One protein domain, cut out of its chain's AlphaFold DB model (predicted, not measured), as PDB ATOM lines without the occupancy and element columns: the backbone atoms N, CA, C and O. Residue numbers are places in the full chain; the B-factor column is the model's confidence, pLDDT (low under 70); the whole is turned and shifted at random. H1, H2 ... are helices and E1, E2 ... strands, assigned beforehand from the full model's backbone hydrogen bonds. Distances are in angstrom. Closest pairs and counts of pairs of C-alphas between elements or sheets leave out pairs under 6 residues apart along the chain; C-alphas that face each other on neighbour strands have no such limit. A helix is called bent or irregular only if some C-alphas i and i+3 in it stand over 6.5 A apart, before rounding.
ATOM      1  N   VAL A  39       1.323   9.221  -1.946       96.06
ATOM      2  CA  VAL A  39      -0.141   9.232  -1.951       96.06
ATOM      3  C   VAL A  39      -0.632  10.079  -3.110       96.06
ATOM      4  O   VAL A  39       0.079  10.960  -3.598       96.06
ATOM      5  N   TYR A  40      -1.832   9.775  -3.577       97.94
ATOM      6  CA  TYR A  40      -2.324  10.250  -4.855       97.94
ATOM      7  C   TYR A  40      -3.725  10.832  -4.731       97.94
ATOM      8  O   TYR A  40      -4.566  10.277  -4.025       97.94
ATOM      9  N   LYS A  41      -3.985  11.911  -5.469       98.31
ATOM     10  CA  LYS A  41      -5.328  12.456  -5.689       98.31
ATOM     11  C   LYS A  41      -5.670  12.339  -7.167       98.31
ATOM     12  O   LYS A  41      -4.839  12.669  -8.006       98.31
ATOM     13  N   ILE A  42      -6.884  11.903  -7.469       98.06
ATOM     14  CA  ILE A  42      -7.449  11.959  -8.819       98.06
ATOM     15  C   ILE A  42      -8.445  13.115  -8.835       98.06
ATOM     16  O   ILE A  42      -9.243  13.237  -7.905       98.06
ATOM     17  N   LEU A  43      -8.371  13.961  -9.856       98.19
ATOM     18  CA  LEU A  43      -9.279  15.081 -10.078       98.19
ATOM     19  C   LEU A  43      -9.829  15.033 -11.499       98.19
ATOM     20  O   LEU A  43      -9.105  14.710 -12.442       98.19
ATOM     21  N   LYS A  44     -11.080  15.457 -11.667       97.38
ATOM     22  CA  LYS A  44     -11.599  15.842 -12.981       97.38
ATOM     23  C   LYS A  44     -10.922  17.134 -13.433       97.38
ATOM     24  O   LYS A  44     -10.530  17.969 -12.614       97.38
ATOM     25  N   GLU A  45     -10.838  17.361 -14.741       95.75
ATOM     26  CA  GLU A  45     -10.160  18.542 -15.299       95.75
ATOM     27  C   GLU A  45     -10.702  19.868 -14.723       95.75
ATOM     28  O   GLU A  45      -9.945  20.769 -14.355       95.75
ATOM     29  N   LYS A  46     -12.026  19.973 -14.553       96.44
ATOM     30  CA  LYS A  46     -12.679  21.148 -13.950       96.44
ATOM     31  C   LYS A  46     -12.256  21.384 -12.494       96.44
ATOM     32  O   LYS A  46     -12.064  22.536 -12.087       96.44
ATOM     33  N   GLU A  47     -12.113  20.316 -11.712       97.94
ATOM     34  CA  GLU A  47     -11.673  20.377 -10.313       97.94
ATOM     35  C   GLU A  47     -10.208  20.798 -10.239       97.94
ATOM     36  O   GLU A  47      -9.853  21.668  -9.442       97.94
ATOM     37  N   TRP A  48      -9.371  20.262 -11.134       97.81
ATOM     38  CA  TRP A  48      -7.972  20.658 -11.245       97.81
ATOM     39  C   TRP A  48      -7.820  22.134 -11.612       97.81
ATOM     40  O   TRP A  48      -7.109  22.870 -10.929       97.81
ATOM     41  N   ASN A  49      -8.534  22.604 -12.634       97.12
ATOM     42  CA  ASN A  49      -8.480  23.999 -13.068       97.12
ATOM     43  C   ASN A  49      -8.926  24.967 -11.961       97.12
ATOM     44  O   ASN A  49      -8.317  26.022 -11.774       97.12
ATOM     45  N   THR A  50      -9.960  24.602 -11.198       97.25
ATOM     46  CA  THR A  50     -10.404  25.371 -10.025       97.25
ATOM     47  C   THR A  50      -9.345  25.368  -8.926       97.25
ATOM     48  O   THR A  50      -8.956  26.432  -8.442       97.25
ATOM     49  N   SER A  51      -8.829  24.189  -8.576       97.69
ATOM     50  CA  SER A  51      -7.833  24.016  -7.518       97.69
ATOM     51  C   SER A  51      -6.545  24.779  -7.821       97.69
ATOM     52  O   SER A  51      -6.014  25.494  -6.972       97.69
ATOM     53  N   LYS A  52      -6.075  24.711  -9.072       96.56
ATOM     54  CA  LYS A  52      -4.889  25.428  -9.551       96.56
ATOM     55  C   LYS A  52      -5.042  26.943  -9.418       96.56
ATOM     56  O   LYS A  52      -4.100  27.600  -8.990       96.56
ATOM     57  N   LYS A  53      -6.223  27.492  -9.734       97.38
ATOM     58  CA  LYS A  53      -6.518  28.927  -9.576       97.38
ATOM     59  C   LYS A  53      -6.575  29.356  -8.108       97.38
ATOM     60  O   LYS A  53      -6.115  30.443  -7.785       97.38
ATOM     61  N   LYS A  54      -7.135  28.517  -7.230       97.44
ATOM     62  CA  LYS A  54      -7.261  28.808  -5.791       97.44
ATOM     63  C   LYS A  54      -5.984  28.532  -4.988       97.44
ATOM     64  O   LYS A  54      -5.858  29.022  -3.873       97.44
ATOM     65  N   GLY A  55      -5.064  27.724  -5.517       98.06
ATOM     66  CA  GLY A  55      -3.860  27.281  -4.807       98.06
ATOM     67  C   GLY A  55      -4.094  26.143  -3.801       98.06
ATOM     68  O   GLY A  55      -3.175  25.760  -3.079       98.06
ATOM     69  N   VAL A  56      -5.299  25.574  -3.753       97.81
ATOM     70  CA  VAL A  56      -5.685  24.493  -2.836       97.81
ATOM     71  C   VAL A  56      -6.490  23.439  -3.587       97.81
ATOM     72  O   VAL A  56      -7.302  23.782  -4.441       97.81
ATOM     73  N   ILE A  57      -6.238  22.166  -3.289       97.88
ATOM     74  CA  ILE A  57      -7.017  21.036  -3.788       97.88
ATOM     75  C   ILE A  57      -8.362  21.019  -3.072       97.88
ATOM     76  O   ILE A  57      -8.412  20.928  -1.846       97.88
ATOM     77  N   GLU A  58      -9.440  21.104  -3.843       90.50
ATOM     78  CA  GLU A  58     -10.804  21.134  -3.325       90.50
ATOM     79  C   GLU A  58     -11.746  20.439  -4.314       90.50
ATOM     80  O   GLU A  58     -11.749  20.752  -5.508       90.50
ATOM     81  N   THR A  59     -12.545  19.496  -3.814       96.81
ATOM     82  CA  THR A  59     -13.619  18.829  -4.563       96.81
ATOM     83  C   THR A  59     -14.902  18.890  -3.748       96.81
ATOM     84  O   THR A  59     -14.849  18.963  -2.521       96.81
ATOM     85  N   ASN A  60     -16.060  18.826  -4.410       96.25
ATOM     86  CA  ASN A  60     -17.341  18.833  -3.699       96.25
ATOM     87  C   ASN A  60     -17.445  17.660  -2.710       96.25
ATOM     88  O   ASN A  60     -17.927  17.858  -1.602       96.25
ATOM     89  N   LEU A  61     -16.955  16.473  -3.095       94.94
ATOM     90  CA  LEU A  61     -16.954  15.283  -2.242       94.94
ATOM     91  C   LEU A  61     -16.119  15.502  -0.975       94.94
ATOM     92  O   LEU A  61     -16.625  15.338   0.126       94.94
ATOM     93  N   ASP A  62     -14.865  15.938  -1.128       96.06
ATOM     94  CA  ASP A  62     -13.976  16.172   0.018       96.06
ATOM     95  C   ASP A  62     -14.526  17.262   0.953       96.06
ATOM     96  O   ASP A  62     -14.399  17.168   2.173       96.06
ATOM     97  N   SER A  63     -15.155  18.302   0.393       95.00
ATOM     98  CA  SER A  63     -15.803  19.357   1.177       95.00
ATOM     99  C   SER A  63     -17.017  18.845   1.954       95.00
ATOM    100  O   SER A  63     -17.247  19.304   3.071       95.00
ATOM    101  N   THR A  64     -17.796  17.924   1.380       95.94
ATOM    102  CA  THR A  64     -18.946  17.298   2.048       95.94
ATOM    103  C   THR A  64     -18.505  16.342   3.153       95.94
ATOM    104  O   THR A  64     -19.075  16.385   4.241       95.94
ATOM    105  N   ASP A  65     -17.474  15.537   2.902       94.31
ATOM    106  CA  ASP A  65     -17.013  14.507   3.839       94.31
ATOM    107  C   ASP A  65     -16.064  15.063   4.919       94.31
ATOM    108  O   ASP A  65     -15.867  14.451   5.968       94.31
ATOM    109  N   GLY A  66     -15.508  16.261   4.704       95.38
ATOM    110  CA  GLY A  66     -14.703  16.992   5.687       95.38
ATOM    111  C   GLY A  66     -13.207  16.656   5.677       95.38
ATOM    112  O   GLY A  66     -12.467  17.142   6.533       95.38
ATOM    113  N   PHE A  67     -12.742  15.862   4.713       95.56
ATOM    114  CA  PHE A  67     -11.332  15.517   4.520       95.56
ATOM    115  C   PHE A  67     -11.022  15.253   3.044       95.56
ATOM    116  O   PHE A  67     -11.896  14.920   2.248       95.56
ATOM    117  N   VAL A  68      -9.748  15.384   2.662       97.00
ATOM    118  CA  VAL A  68      -9.307  15.089   1.294       97.00
ATOM    119  C   VAL A  68      -9.053  13.594   1.143       97.00
ATOM    120  O   VAL A  68      -8.129  13.053   1.754       97.00
ATOM    121  N   HIS A  69      -9.824  12.935   0.276       96.88
ATOM    122  CA  HIS A  69      -9.604  11.537  -0.083       96.88
ATOM    123  C   HIS A  69      -8.338  11.393  -0.915       96.88
ATOM    124  O   HIS A  69      -8.232  11.990  -1.991       96.88
ATOM    125  N   LEU A  70      -7.414  10.554  -0.466       96.38
ATOM    126  CA  LEU A  70      -6.235  10.159  -1.218       96.38
ATOM    127  C   LEU A  70      -6.259   8.643  -1.458       96.38
ATOM    128  O   LEU A  70      -7.056   7.888  -0.908       96.38
ATOM    129  N   SER A  71      -5.377   8.175  -2.329       94.81
ATOM    130  CA  SER A  71      -5.148   6.754  -2.583       94.81
ATOM    131  C   SER A  71      -3.658   6.449  -2.510       94.81
ATOM    132  O   SER A  71      -2.822   7.279  -2.860       94.81
ATOM    133  N   THR A  72      -3.303   5.245  -2.084       93.50
ATOM    134  CA  THR A  72      -1.983   4.666  -2.365       93.50
ATOM    135  C   THR A  72      -1.918   4.202  -3.820       93.50
ATOM    136  O   THR A  72      -2.950   4.029  -4.473       93.50
ATOM    137  N   ALA A  73      -0.714   3.929  -4.330       93.12
ATOM    138  CA  ALA A  73      -0.542   3.394  -5.684       93.12
ATOM    139  C   ALA A  73      -1.351   2.100  -5.919       93.12
ATOM    140  O   ALA A  73      -1.984   1.949  -6.959       93.12
ATOM    141  N   GLN A  74      -1.395   1.202  -4.926       89.31
ATOM    142  CA  GLN A  74      -2.139  -0.065  -5.000       89.31
ATOM    143  C   GLN A  74      -3.660   0.137  -5.088       89.31
ATOM    144  O   GLN A  74      -4.375  -0.712  -5.610       89.31
ATOM    145  N   GLN A  75      -4.166   1.267  -4.589       90.69
ATOM    146  CA  GLN A  75      -5.593   1.587  -4.591       90.69
ATOM    147  C   GLN A  75      -6.053   2.278  -5.882       90.69
ATOM    148  O   GLN A  75      -7.255   2.282  -6.143       90.69
ATOM    149  N   LEU A  76      -5.142   2.830  -6.693       90.62
ATOM    150  CA  LEU A  76      -5.489   3.672  -7.844       90.62
ATOM    151  C   LEU A  76      -6.389   2.970  -8.862       90.62
ATOM    152  O   LEU A  76      -7.415   3.531  -9.232       90.62
ATOM    153  N   ALA A  77      -6.056   1.740  -9.266       89.00
ATOM    154  CA  ALA A  77      -6.844   0.998 -10.254       89.00
ATOM    155  C   ALA A  77      -8.300   0.810  -9.799       89.00
ATOM    156  O   ALA A  77      -9.236   1.066 -10.553       89.00
ATOM    157  N   GLY A  78      -8.500   0.444  -8.529       87.31
ATOM    158  CA  GLY A  78      -9.836   0.340  -7.948       87.31
ATOM    159  C   GLY A  78     -10.533   1.697  -7.863       87.31
ATOM    160  O   GLY A  78     -11.714   1.799  -8.167       87.31
ATOM    161  N   THR A  79      -9.826   2.754  -7.459       91.12
ATOM    162  CA  THR A  79     -10.415   4.097  -7.345       91.12
ATOM    163  C   THR A  79     -10.890   4.615  -8.704       91.12
ATOM    164  O   THR A  79     -12.013   5.099  -8.800       91.12
ATOM    165  N   LEU A  80     -10.098   4.423  -9.762       90.88
ATOM    166  CA  LEU A  80     -10.488   4.749 -11.135       90.88
ATOM    167  C   LEU A  80     -11.715   3.946 -11.583       90.88
ATOM    168  O   LEU A  80     -12.667   4.525 -12.096       90.88
ATOM    169  N   HIS A  81     -11.721   2.634 -11.334       87.94
ATOM    170  CA  HIS A  81     -12.820   1.753 -11.730       87.94
ATOM    171  C   HIS A  81     -14.152   2.087 -11.041       87.94
ATOM    172  O   HIS A  81     -15.184   2.100 -11.696       87.94
ATOM    173  N   TYR A  82     -14.148   2.346  -9.729       86.06
ATOM    174  CA  TYR A  82     -15.395   2.519  -8.973       86.06
ATOM    175  C   TYR A  82     -15.954   3.946  -8.998       86.06
ATOM    176  O   TYR A  82     -17.164   4.102  -8.870       86.06
ATOM    177  N   TYR A  83     -15.107   4.973  -9.132       89.75
ATOM    178  CA  TYR A  83     -15.536   6.373  -8.965       89.75
ATOM    179  C   TYR A  83     -15.390   7.236 -10.216       89.75
ATOM    180  O   TYR A  83     -16.018   8.287 -10.300       89.75
ATOM    181  N   PHE A  84     -14.582   6.804 -11.184       91.06
ATOM    182  CA  PHE A  84     -14.280   7.579 -12.386       91.06
ATOM    183  C   PHE A  84     -14.511   6.755 -13.658       91.06
ATOM    184  O   PHE A  84     -13.812   6.934 -14.651       91.06
ATOM    185  N   ASN A  85     -15.450   5.802 -13.638       87.62
ATOM    186  CA  ASN A  85     -15.662   4.879 -14.757       87.62
ATOM    187  C   ASN A  85     -16.101   5.573 -16.056       87.62
ATOM    188  O   ASN A  85     -15.787   5.074 -17.132       87.62
ATOM    189  N   ASP A  86     -16.757   6.724 -15.949       91.12
ATOM    190  CA  ASP A  86     -17.337   7.432 -17.095       91.12
ATOM    191  C   ASP A  86     -16.495   8.656 -17.512       91.12
ATOM    192  O   ASP A  86     -16.901   9.442 -18.364       91.12
ATOM    193  N   ASP A  87     -15.318   8.845 -16.902       93.25
ATOM    194  CA  ASP A  87     -14.416   9.957 -17.204       93.25
ATOM    195  C   ASP A  87     -13.347   9.538 -18.237       93.25
ATOM    196  O   ASP A  87     -12.626   8.556 -18.039       93.25
ATOM    197  N   GLU A  88     -13.227  10.287 -19.339       92.19
ATOM    198  CA  GLU A  88     -12.278  10.019 -20.441       92.19
ATOM    199  C   GLU A  88     -10.869  10.578 -20.190       92.19
ATOM    200  O   GLU A  88      -9.877  10.027 -20.664       92.19
ATOM    201  N   SER A  89     -10.760  11.675 -19.439       94.56
ATOM    202  CA  SER A  89      -9.481  12.269 -19.039       94.56
ATOM    203  C   SER A  89      -9.559  12.760 -17.598       94.56
ATOM    204  O   SER A  89     -10.566  13.331 -17.168       94.56
ATOM    205  N   LEU A  90      -8.496  12.513 -16.839       97.38
ATOM    206  CA  LEU A  90      -8.370  12.857 -15.428       97.38
ATOM    207  C   LEU A  90      -6.972  13.398 -15.148       97.38
ATOM    208  O   LEU A  90      -6.017  13.158 -15.885       97.38
ATOM    209  N   ILE A  91      -6.838  14.082 -14.021       98.06
ATOM    210  CA  ILE A  91      -5.562  14.565 -13.513       98.06
ATOM    211  C   ILE A  91      -5.180  13.732 -12.295       98.06
ATOM    212  O   ILE A  91      -5.904  13.701 -11.299       98.06
ATOM    213  N   LEU A  92      -4.027  13.072 -12.364       98.38
ATOM    214  CA  LEU A  92      -3.425  12.355 -11.248       98.38
ATOM    215  C   LEU A  92      -2.359  13.237 -10.601       98.38
ATOM    216  O   LEU A  92      -1.388  13.619 -11.246       98.38
ATOM    217  N   LEU A  93      -2.517  13.527  -9.316       98.38
ATOM    218  CA  LEU A  93      -1.570  14.296  -8.513       98.38
ATOM    219  C   LEU A  93      -0.864  13.372  -7.526       98.38
ATOM    220  O   LEU A  93      -1.521  12.570  -6.867       98.38
ATOM    221  N   GLN A  94       0.452  13.510  -7.381       98.19
ATOM    222  CA  GLN A  94       1.255  12.786  -6.392       98.19
ATOM    223  C   GLN A  94       1.744  13.721  -5.292       98.19
ATOM    224  O   GLN A  94       2.300  14.786  -5.566       98.19
ATOM    225  N   PHE A  95       1.676  13.254  -4.050       96.88
ATOM    226  CA  PHE A  95       2.199  13.933  -2.871       96.88
ATOM    227  C   PHE A  95       3.172  13.028  -2.112       96.88
ATOM    228  O   PHE A  95       3.045  11.797  -2.107       96.88
ATOM    229  N   ASN A  96       4.139  13.649  -1.443       94.50
ATOM    230  CA  ASN A  96       5.015  12.978  -0.494       94.50
ATOM    231  C   ASN A  96       4.296  12.885   0.862       94.50
ATOM    232  O   ASN A  96       4.089  13.907   1.510       94.50
ATOM    233  N   SER A  97       3.913  11.684   1.313       91.69
ATOM    234  CA  SER A  97       3.203  11.531   2.603       91.69
ATOM    235  C   SER A  97       3.979  12.083   3.798       91.69
ATOM    236  O   SER A  97       3.363  12.554   4.750       91.69
ATOM    237  N   ASN A  98       5.313  12.090   3.732       90.75
ATOM    238  CA  ASN A  98       6.165  12.616   4.796       90.75
ATOM    239  C   ASN A  98       5.996  14.137   5.000       90.75
ATOM    240  O   ASN A  98       6.406  14.657   6.027       90.75
ATOM    241  N   GLU A  99       5.400  14.852   4.041       92.06
ATOM    242  CA  GLU A  99       5.087  16.291   4.128       92.06
ATOM    243  C   GLU A  99       3.629  16.561   4.558       92.06
ATOM    244  O   GLU A  99       3.178  17.714   4.617       92.06
ATOM    245  N   LEU A 100       2.873  15.489   4.820       92.75
ATOM    246  CA  LEU A 100       1.458  15.500   5.192       92.75
ATOM    247  C   LEU A 100       1.205  14.896   6.589       92.75
ATOM    248  O   LEU A 100       0.050  14.783   6.988       92.75
ATOM    249  N   THR A 101       2.257  14.507   7.317       80.94
ATOM    250  CA  THR A 101       2.213  13.586   8.473       80.94
ATOM    251  C   THR A 101       1.178  13.918   9.538       80.94
ATOM    252  O   THR A 101       0.507  13.011  10.015       80.94
ATOM    253  N   ASP A 102       1.009  15.189   9.889       86.31
ATOM    254  CA  ASP A 102       0.215  15.566  11.069       86.31
ATOM    255  C   ASP A 102      -1.298  15.492  10.830       86.31
ATOM    256  O   ASP A 102      -2.079  15.455  11.775       86.31
ATOM    257  N   ALA A 103      -1.719  15.467   9.564       94.19
ATOM    258  CA  ALA A 103      -3.127  15.423   9.179       94.19
ATOM    259  C   ALA A 103      -3.450  14.259   8.232       94.19
ATOM    260  O   ALA A 103      -4.583  14.167   7.770       94.19
ATOM    261  N   LEU A 104      -2.484  13.386   7.924       95.88
ATOM    262  CA  LEU A 104      -2.667  12.222   7.059       95.88
ATOM    263  C   LEU A 104      -2.937  10.970   7.898       95.88
ATOM    264  O   LEU A 104      -2.021  10.406   8.497       95.88
ATOM    265  N   ILE A 105      -4.180  10.501   7.892       95.00
ATOM    266  CA  ILE A 105      -4.621   9.328   8.652       95.00
ATOM    267  C   ILE A 105      -4.981   8.212   7.671       95.00
ATOM    268  O   ILE A 105      -5.581   8.455   6.630       95.00
ATOM    269  N   PHE A 106      -4.572   6.982   7.978       92.81
ATOM    270  CA  PHE A 106      -4.930   5.800   7.195       92.81
ATOM    271  C   PHE A 106      -6.077   5.062   7.883       92.81
ATOM    272  O   PHE A 106      -5.878   4.471   8.948       92.81
ATOM    273  N   GLU A 107      -7.249   5.057   7.259       91.19
ATOM    274  CA  GLU A 107      -8.491   4.543   7.844       91.19
ATOM    275  C   GLU A 107      -9.147   3.511   6.936       91.19
ATOM    276  O   GLU A 107      -8.974   3.534   5.718       91.19
ATOM    277  N   GLU A 108      -9.888   2.575   7.525       87.19
ATOM    278  CA  GLU A 108     -10.706   1.662   6.728       87.19
ATOM    279  C   GLU A 108     -11.790   2.457   5.978       87.19
ATOM    280  O   GLU A 108     -12.274   3.472   6.485       87.19
ATOM    281  N   PRO A 109     -12.174   2.029   4.765       75.44
ATOM    282  CA  PRO A 109     -13.234   2.696   4.025       75.44
ATOM    283  C   PRO A 109     -14.540   2.676   4.831       75.44
ATOM    284  O   PRO A 109     -14.938   1.641   5.357       75.44
ATOM    285  N   ILE A 110     -15.213   3.831   4.894       64.69
ATOM    286  CA  ILE A 110     -16.441   4.046   5.684       64.69
ATOM    287  C   ILE A 110     -17.576   3.114   5.236       64.69
ATOM    288  O   ILE A 110     -18.405   2.692   6.038       64.69
ATOM    289  N   VAL A 111     -17.615   2.782   3.944       65.06
ATOM    290  CA  VAL A 111     -18.619   1.882   3.383       65.06
ATOM    291  C   VAL A 111     -18.093   0.452   3.443       65.06
ATOM    292  O   VAL A 111     -17.162   0.102   2.710       65.06
ATOM    293  N   GLU A 112     -18.723  -0.385   4.273       53.78
ATOM    294  CA  GLU A 112     -18.542  -1.836   4.203       53.78
ATOM    295  C   GLU A 112     -18.854  -2.302   2.776       53.78
ATOM    296  O   GLU A 112     -19.959  -2.132   2.259       53.78
ATOM    297  N   GLY A 113     -17.851  -2.841   2.088       60.16
ATOM    298  CA  GLY A 113     -17.976  -3.111   0.666       60.16
ATOM    299  C   GLY A 113     -16.816  -3.904   0.086       60.16
ATOM    300  O   GLY A 113     -16.020  -4.528   0.784       60.16
ATOM    301  N   LYS A 114     -16.724  -3.894  -1.247       65.12
ATOM    302  CA  LYS A 114     -15.743  -4.692  -2.005       65.12
ATOM    303  C   LYS A 114     -14.301  -4.178  -1.883       65.12
ATOM    304  O   LYS A 114     -13.372  -4.889  -2.264       65.12
ATOM    305  N   ARG A 115     -14.099  -2.946  -1.399       74.75
ATOM    306  CA  ARG A 115     -12.771  -2.351  -1.193       74.75
ATOM    307  C   ARG A 115     -12.268  -2.723   0.198       74.75
ATOM    308  O   ARG A 115     -12.988  -2.571   1.174       74.75
ATOM    309  N   LYS A 116     -11.027  -3.199   0.270       75.69
ATOM    310  CA  LYS A 116     -10.340  -3.539   1.520       75.69
ATOM    311  C   LYS A 116      -9.072  -2.706   1.659       75.69
ATOM    312  O   LYS A 116      -8.475  -2.328   0.646       75.69
ATOM    313  N   GLY A 117      -8.636  -2.513   2.897       83.31
ATOM    314  CA  GLY A 117      -7.381  -1.857   3.235       83.31
ATOM    315  C   GLY A 117      -7.543  -0.364   3.487       83.31
ATOM    316  O   GLY A 117      -8.473   0.270   2.997       83.31
ATOM    317  N   LYS A 118      -6.589   0.192   4.236       88.94
ATOM    318  CA  LYS A 118      -6.667   1.561   4.741       88.94
ATOM    319  C   LYS A 118      -6.400   2.603   3.661       88.94
ATOM    320  O   LYS A 118      -5.359   2.565   3.000       88.94
ATOM    321  N   PHE A 119      -7.317   3.545   3.495       92.25
ATOM    322  CA  PHE A 119      -7.179   4.683   2.597       92.25
ATOM    323  C   PHE A 119      -6.569   5.873   3.336       92.25
ATOM    324  O   PHE A 119      -6.893   6.096   4.501       92.25
ATOM    325  N   PRO A 120      -5.667   6.627   2.688       94.94
ATOM    326  CA  PRO A 120      -5.174   7.874   3.242       94.94
ATOM    327  C   PRO A 120      -6.245   8.970   3.144       94.94
ATOM    328  O   PRO A 120      -6.681   9.327   2.050       94.94
ATOM    329  N   HIS A 121      -6.608   9.550   4.280       96.19
ATOM    330  CA  HIS A 121      -7.455  10.731   4.403       96.19
ATOM    331  C   HIS A 121      -6.637  11.881   4.981       96.19
ATOM    332  O   HIS A 121      -5.894  11.702   5.948       96.19
ATOM    333  N   TYR A 122      -6.731  13.061   4.368       97.25
ATOM    334  CA  TYR A 122      -5.987  14.239   4.806       97.25
ATOM    335  C   TYR A 122      -6.920  15.314   5.381       97.25
ATOM    336  O   TYR A 122      -7.712  15.917   4.657       97.25
ATOM    337  N   TYR A 123      -6.794  15.571   6.683       96.81
ATOM    338  CA  TYR A 123      -7.674  16.418   7.502       96.81
ATOM    339  C   TYR A 123      -7.230  17.886   7.569       96.81
ATOM    340  O   TYR A 123      -7.328  18.554   8.597       96.81
ATOM    341  N   SER A 124      -6.682  18.406   6.476       95.81
ATOM    342  CA  SER A 124      -6.252  19.800   6.389       95.81
ATOM    343  C   SER A 124      -6.333  20.302   4.948       95.81
ATOM    344  O   SER A 124      -6.588  19.542   4.013       95.81
ATOM    345  N   LYS A 125      -6.098  21.599   4.745       95.50
ATOM    346  CA  LYS A 125      -6.042  22.191   3.405       95.50
ATOM    347  C   LYS A 125      -4.835  21.636   2.655       95.50
ATOM    348  O   LYS A 125      -3.690  21.818   3.075       95.50
ATOM    349  N   LEU A 126      -5.085  20.952   1.542       97.25
ATOM    350  CA  LEU A 126      -4.033  20.392   0.703       97.25
ATOM    351  C   LEU A 126      -3.634  21.410  -0.366       97.25
ATOM    352  O   LEU A 126      -4.298  21.557  -1.383       97.25
ATOM    353  N   GLU A 127      -2.564  22.158  -0.119       97.69
ATOM    354  CA  GLU A 127      -2.094  23.190  -1.048       97.69
ATOM    355  C   GLU A 127      -1.514  22.590  -2.338       97.69
ATOM    356  O   GLU A 127      -0.774  21.605  -2.302       97.69
ATOM    357  N   THR A 128      -1.766  23.230  -3.485       97.81
ATOM    358  CA  THR A 128      -1.243  22.778  -4.790       97.81
ATOM    359  C   THR A 128       0.284  22.809  -4.851       97.81
ATOM    360  O   THR A 128       0.889  22.017  -5.565       97.81
ATOM    361  N   LYS A 129       0.939  23.663  -4.053       97.50
ATOM    362  CA  LYS A 129       2.408  23.711  -3.950       97.50
ATOM    363  C   LYS A 129       3.034  22.430  -3.376       97.50
ATOM    364  O   LYS A 129       4.228  22.231  -3.544       97.50
ATOM    365  N   LYS A 130       2.249  21.578  -2.697       96.75
ATOM    366  CA  LYS A 130       2.705  20.281  -2.161       96.75
ATOM    367  C   LYS A 130       2.701  19.159  -3.212       96.75
ATOM    368  O   LYS A 130       3.066  18.025  -2.904       96.75
ATOM    369  N   ILE A 131       2.253  19.438  -4.440       97.69
ATOM    370  CA  ILE A 131       2.253  18.461  -5.533       97.69
ATOM    371  C   ILE A 131       3.702  18.169  -5.930       97.69
ATOM    372  O   ILE A 131       4.421  19.041  -6.407       97.69
ATOM    373  N   SER A 132       4.110  16.915  -5.761       96.75
ATOM    374  CA  SER A 132       5.449  16.433  -6.125       96.75
ATOM    375  C   SER A 132       5.553  16.000  -7.591       96.75
ATOM    376  O   SER A 132       6.638  16.013  -8.161       96.75
ATOM    377  N   ASN A 133       4.437  15.578  -8.192       97.38
ATOM    378  CA  ASN A 133       4.334  15.258  -9.614       97.38
ATOM    379  C   ASN A 133       2.861  15.275 -10.049       97.38
ATOM    380  O   ASN A 133       1.974  15.105  -9.207       97.38
ATOM    381  N   PHE A 134       2.598  15.449 -11.343       95.88
ATOM    382  CA  PHE A 134       1.256  15.344 -11.901       95.88
ATOM    383  C   PHE A 134       1.268  14.711 -13.294       95.88
ATOM    384  O   PHE A 134       2.233  14.854 -14.041       95.88
ATOM    385  N   TRP A 135       0.166  14.054 -13.646       97.00
ATOM    386  CA  TRP A 135      -0.060  13.480 -14.968       97.00
ATOM    387  C   TRP A 135      -1.488  13.752 -15.413       97.00
ATOM    388  O   TRP A 135      -2.416  13.692 -14.607       97.00
ATOM    389  N   GLU A 136      -1.662  13.993 -16.705       95.56
ATOM    390  CA  GLU A 136      -2.944  13.759 -17.355       95.56
ATOM    391  C   GLU A 136      -3.021  12.268 -17.691       95.56
ATOM    392  O   GLU A 136      -2.123  11.724 -18.337       95.56
ATOM    393  N   ILE A 137      -4.063  11.597 -17.215       93.00
ATOM    394  CA  ILE A 137      -4.340  10.203 -17.547       93.00
ATOM    395  C   ILE A 137      -5.579  10.169 -18.431       93.00
ATOM    396  O   ILE A 137      -6.603  10.766 -18.106       93.00
ATOM    397  N   LYS A 138      -5.472   9.472 -19.558       90.44
ATOM    398  CA  LYS A 138      -6.577   9.277 -20.490       90.44
ATOM    399  C   LYS A 138      -7.065   7.848 -20.387       90.44
ATOM    400  O   LYS A 138      -6.262   6.923 -20.239       90.44
ATOM    401  N   ARG A 139      -8.374   7.672 -20.485       85.94
ATOM    402  CA  ARG A 139      -8.954   6.366 -20.743       85.94
ATOM    403  C   ARG A 139      -8.467   5.913 -22.113       85.94
ATOM    404  O   ARG A 139      -8.525   6.651 -23.091       85.94
TER     405      ARG A 139
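What this domain is: This is residues 39 to 139 of the 154 residues of an uncharacterized protein of Acidimicrobiaceae bacterium (UniProt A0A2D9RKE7). A strongly twisted three-strand sheet has helix H1 on one face and helix H3 on the other, while the two-strand hairpin E3 and E4 makes a second, smaller sheet whose long loop runs out to Glu 112. Short H2 is off the larger sheet and touches no helix. The printed part has 101 residues, in the order E1 H1 H2 H3 E2 E3 E4 E5, of mixed class; the larger sheet runs E1, E2, E5, and both sheets are antiparallel. It is compact, with a radius of gyration of the C-alphas of 12.9 A and spans of 36 by 34 by 24 A.

Where its parts are: E1, residues 39 to 44, begins at C-alpha 39 (-0.141, 9.232, -1.951) and measures 17.2 A. H1 is residues 45 to 54, 14.3 A; H2 is residues 60 to 65. H3, residues 73 to 83, 15.6 A, is irregular: C-alphas 74 and 77 are 7.1 A apart. E2 is residues 89 to 96, 23.5 A; E3 is 104 to 107 and E4 119 to 122. E5, residues 131 to 138, 19.6 A, ends at C-alpha 138 (-6.577, 9.277, -20.490).

How they stand to each other: E1 and E2 are antiparallel at 154 degrees, with N 41 and O 93 2.9 A apart. E2 and E5 stand at 158 degrees, with N 92 and O 135 at 2.8 A. H1 only just stands up from the sheet, rising 43 degrees; its closest C-alphas to E2 are Glu 45 and Leu 90, 6.0 A. H3, on the opposite face, runs along E1 at 26 degrees on the local plane, with Val 39 and Ala 73 the closest C-alphas, 6.9 A. In the hairpin, N 105 and O 121 are 2.9 A apart. Each O i to N i+4 pair is within hydrogen-bond range in H1 and H2, and 5 of 7 in H3.

The domain as a whole: The farthest C-alphas, of Lys 53 and Glu 112, are 35.8 A apart. The printed part has no cut. The link from E3 to E4 is long, and pLDDT is under 70 at residues 110 to 114.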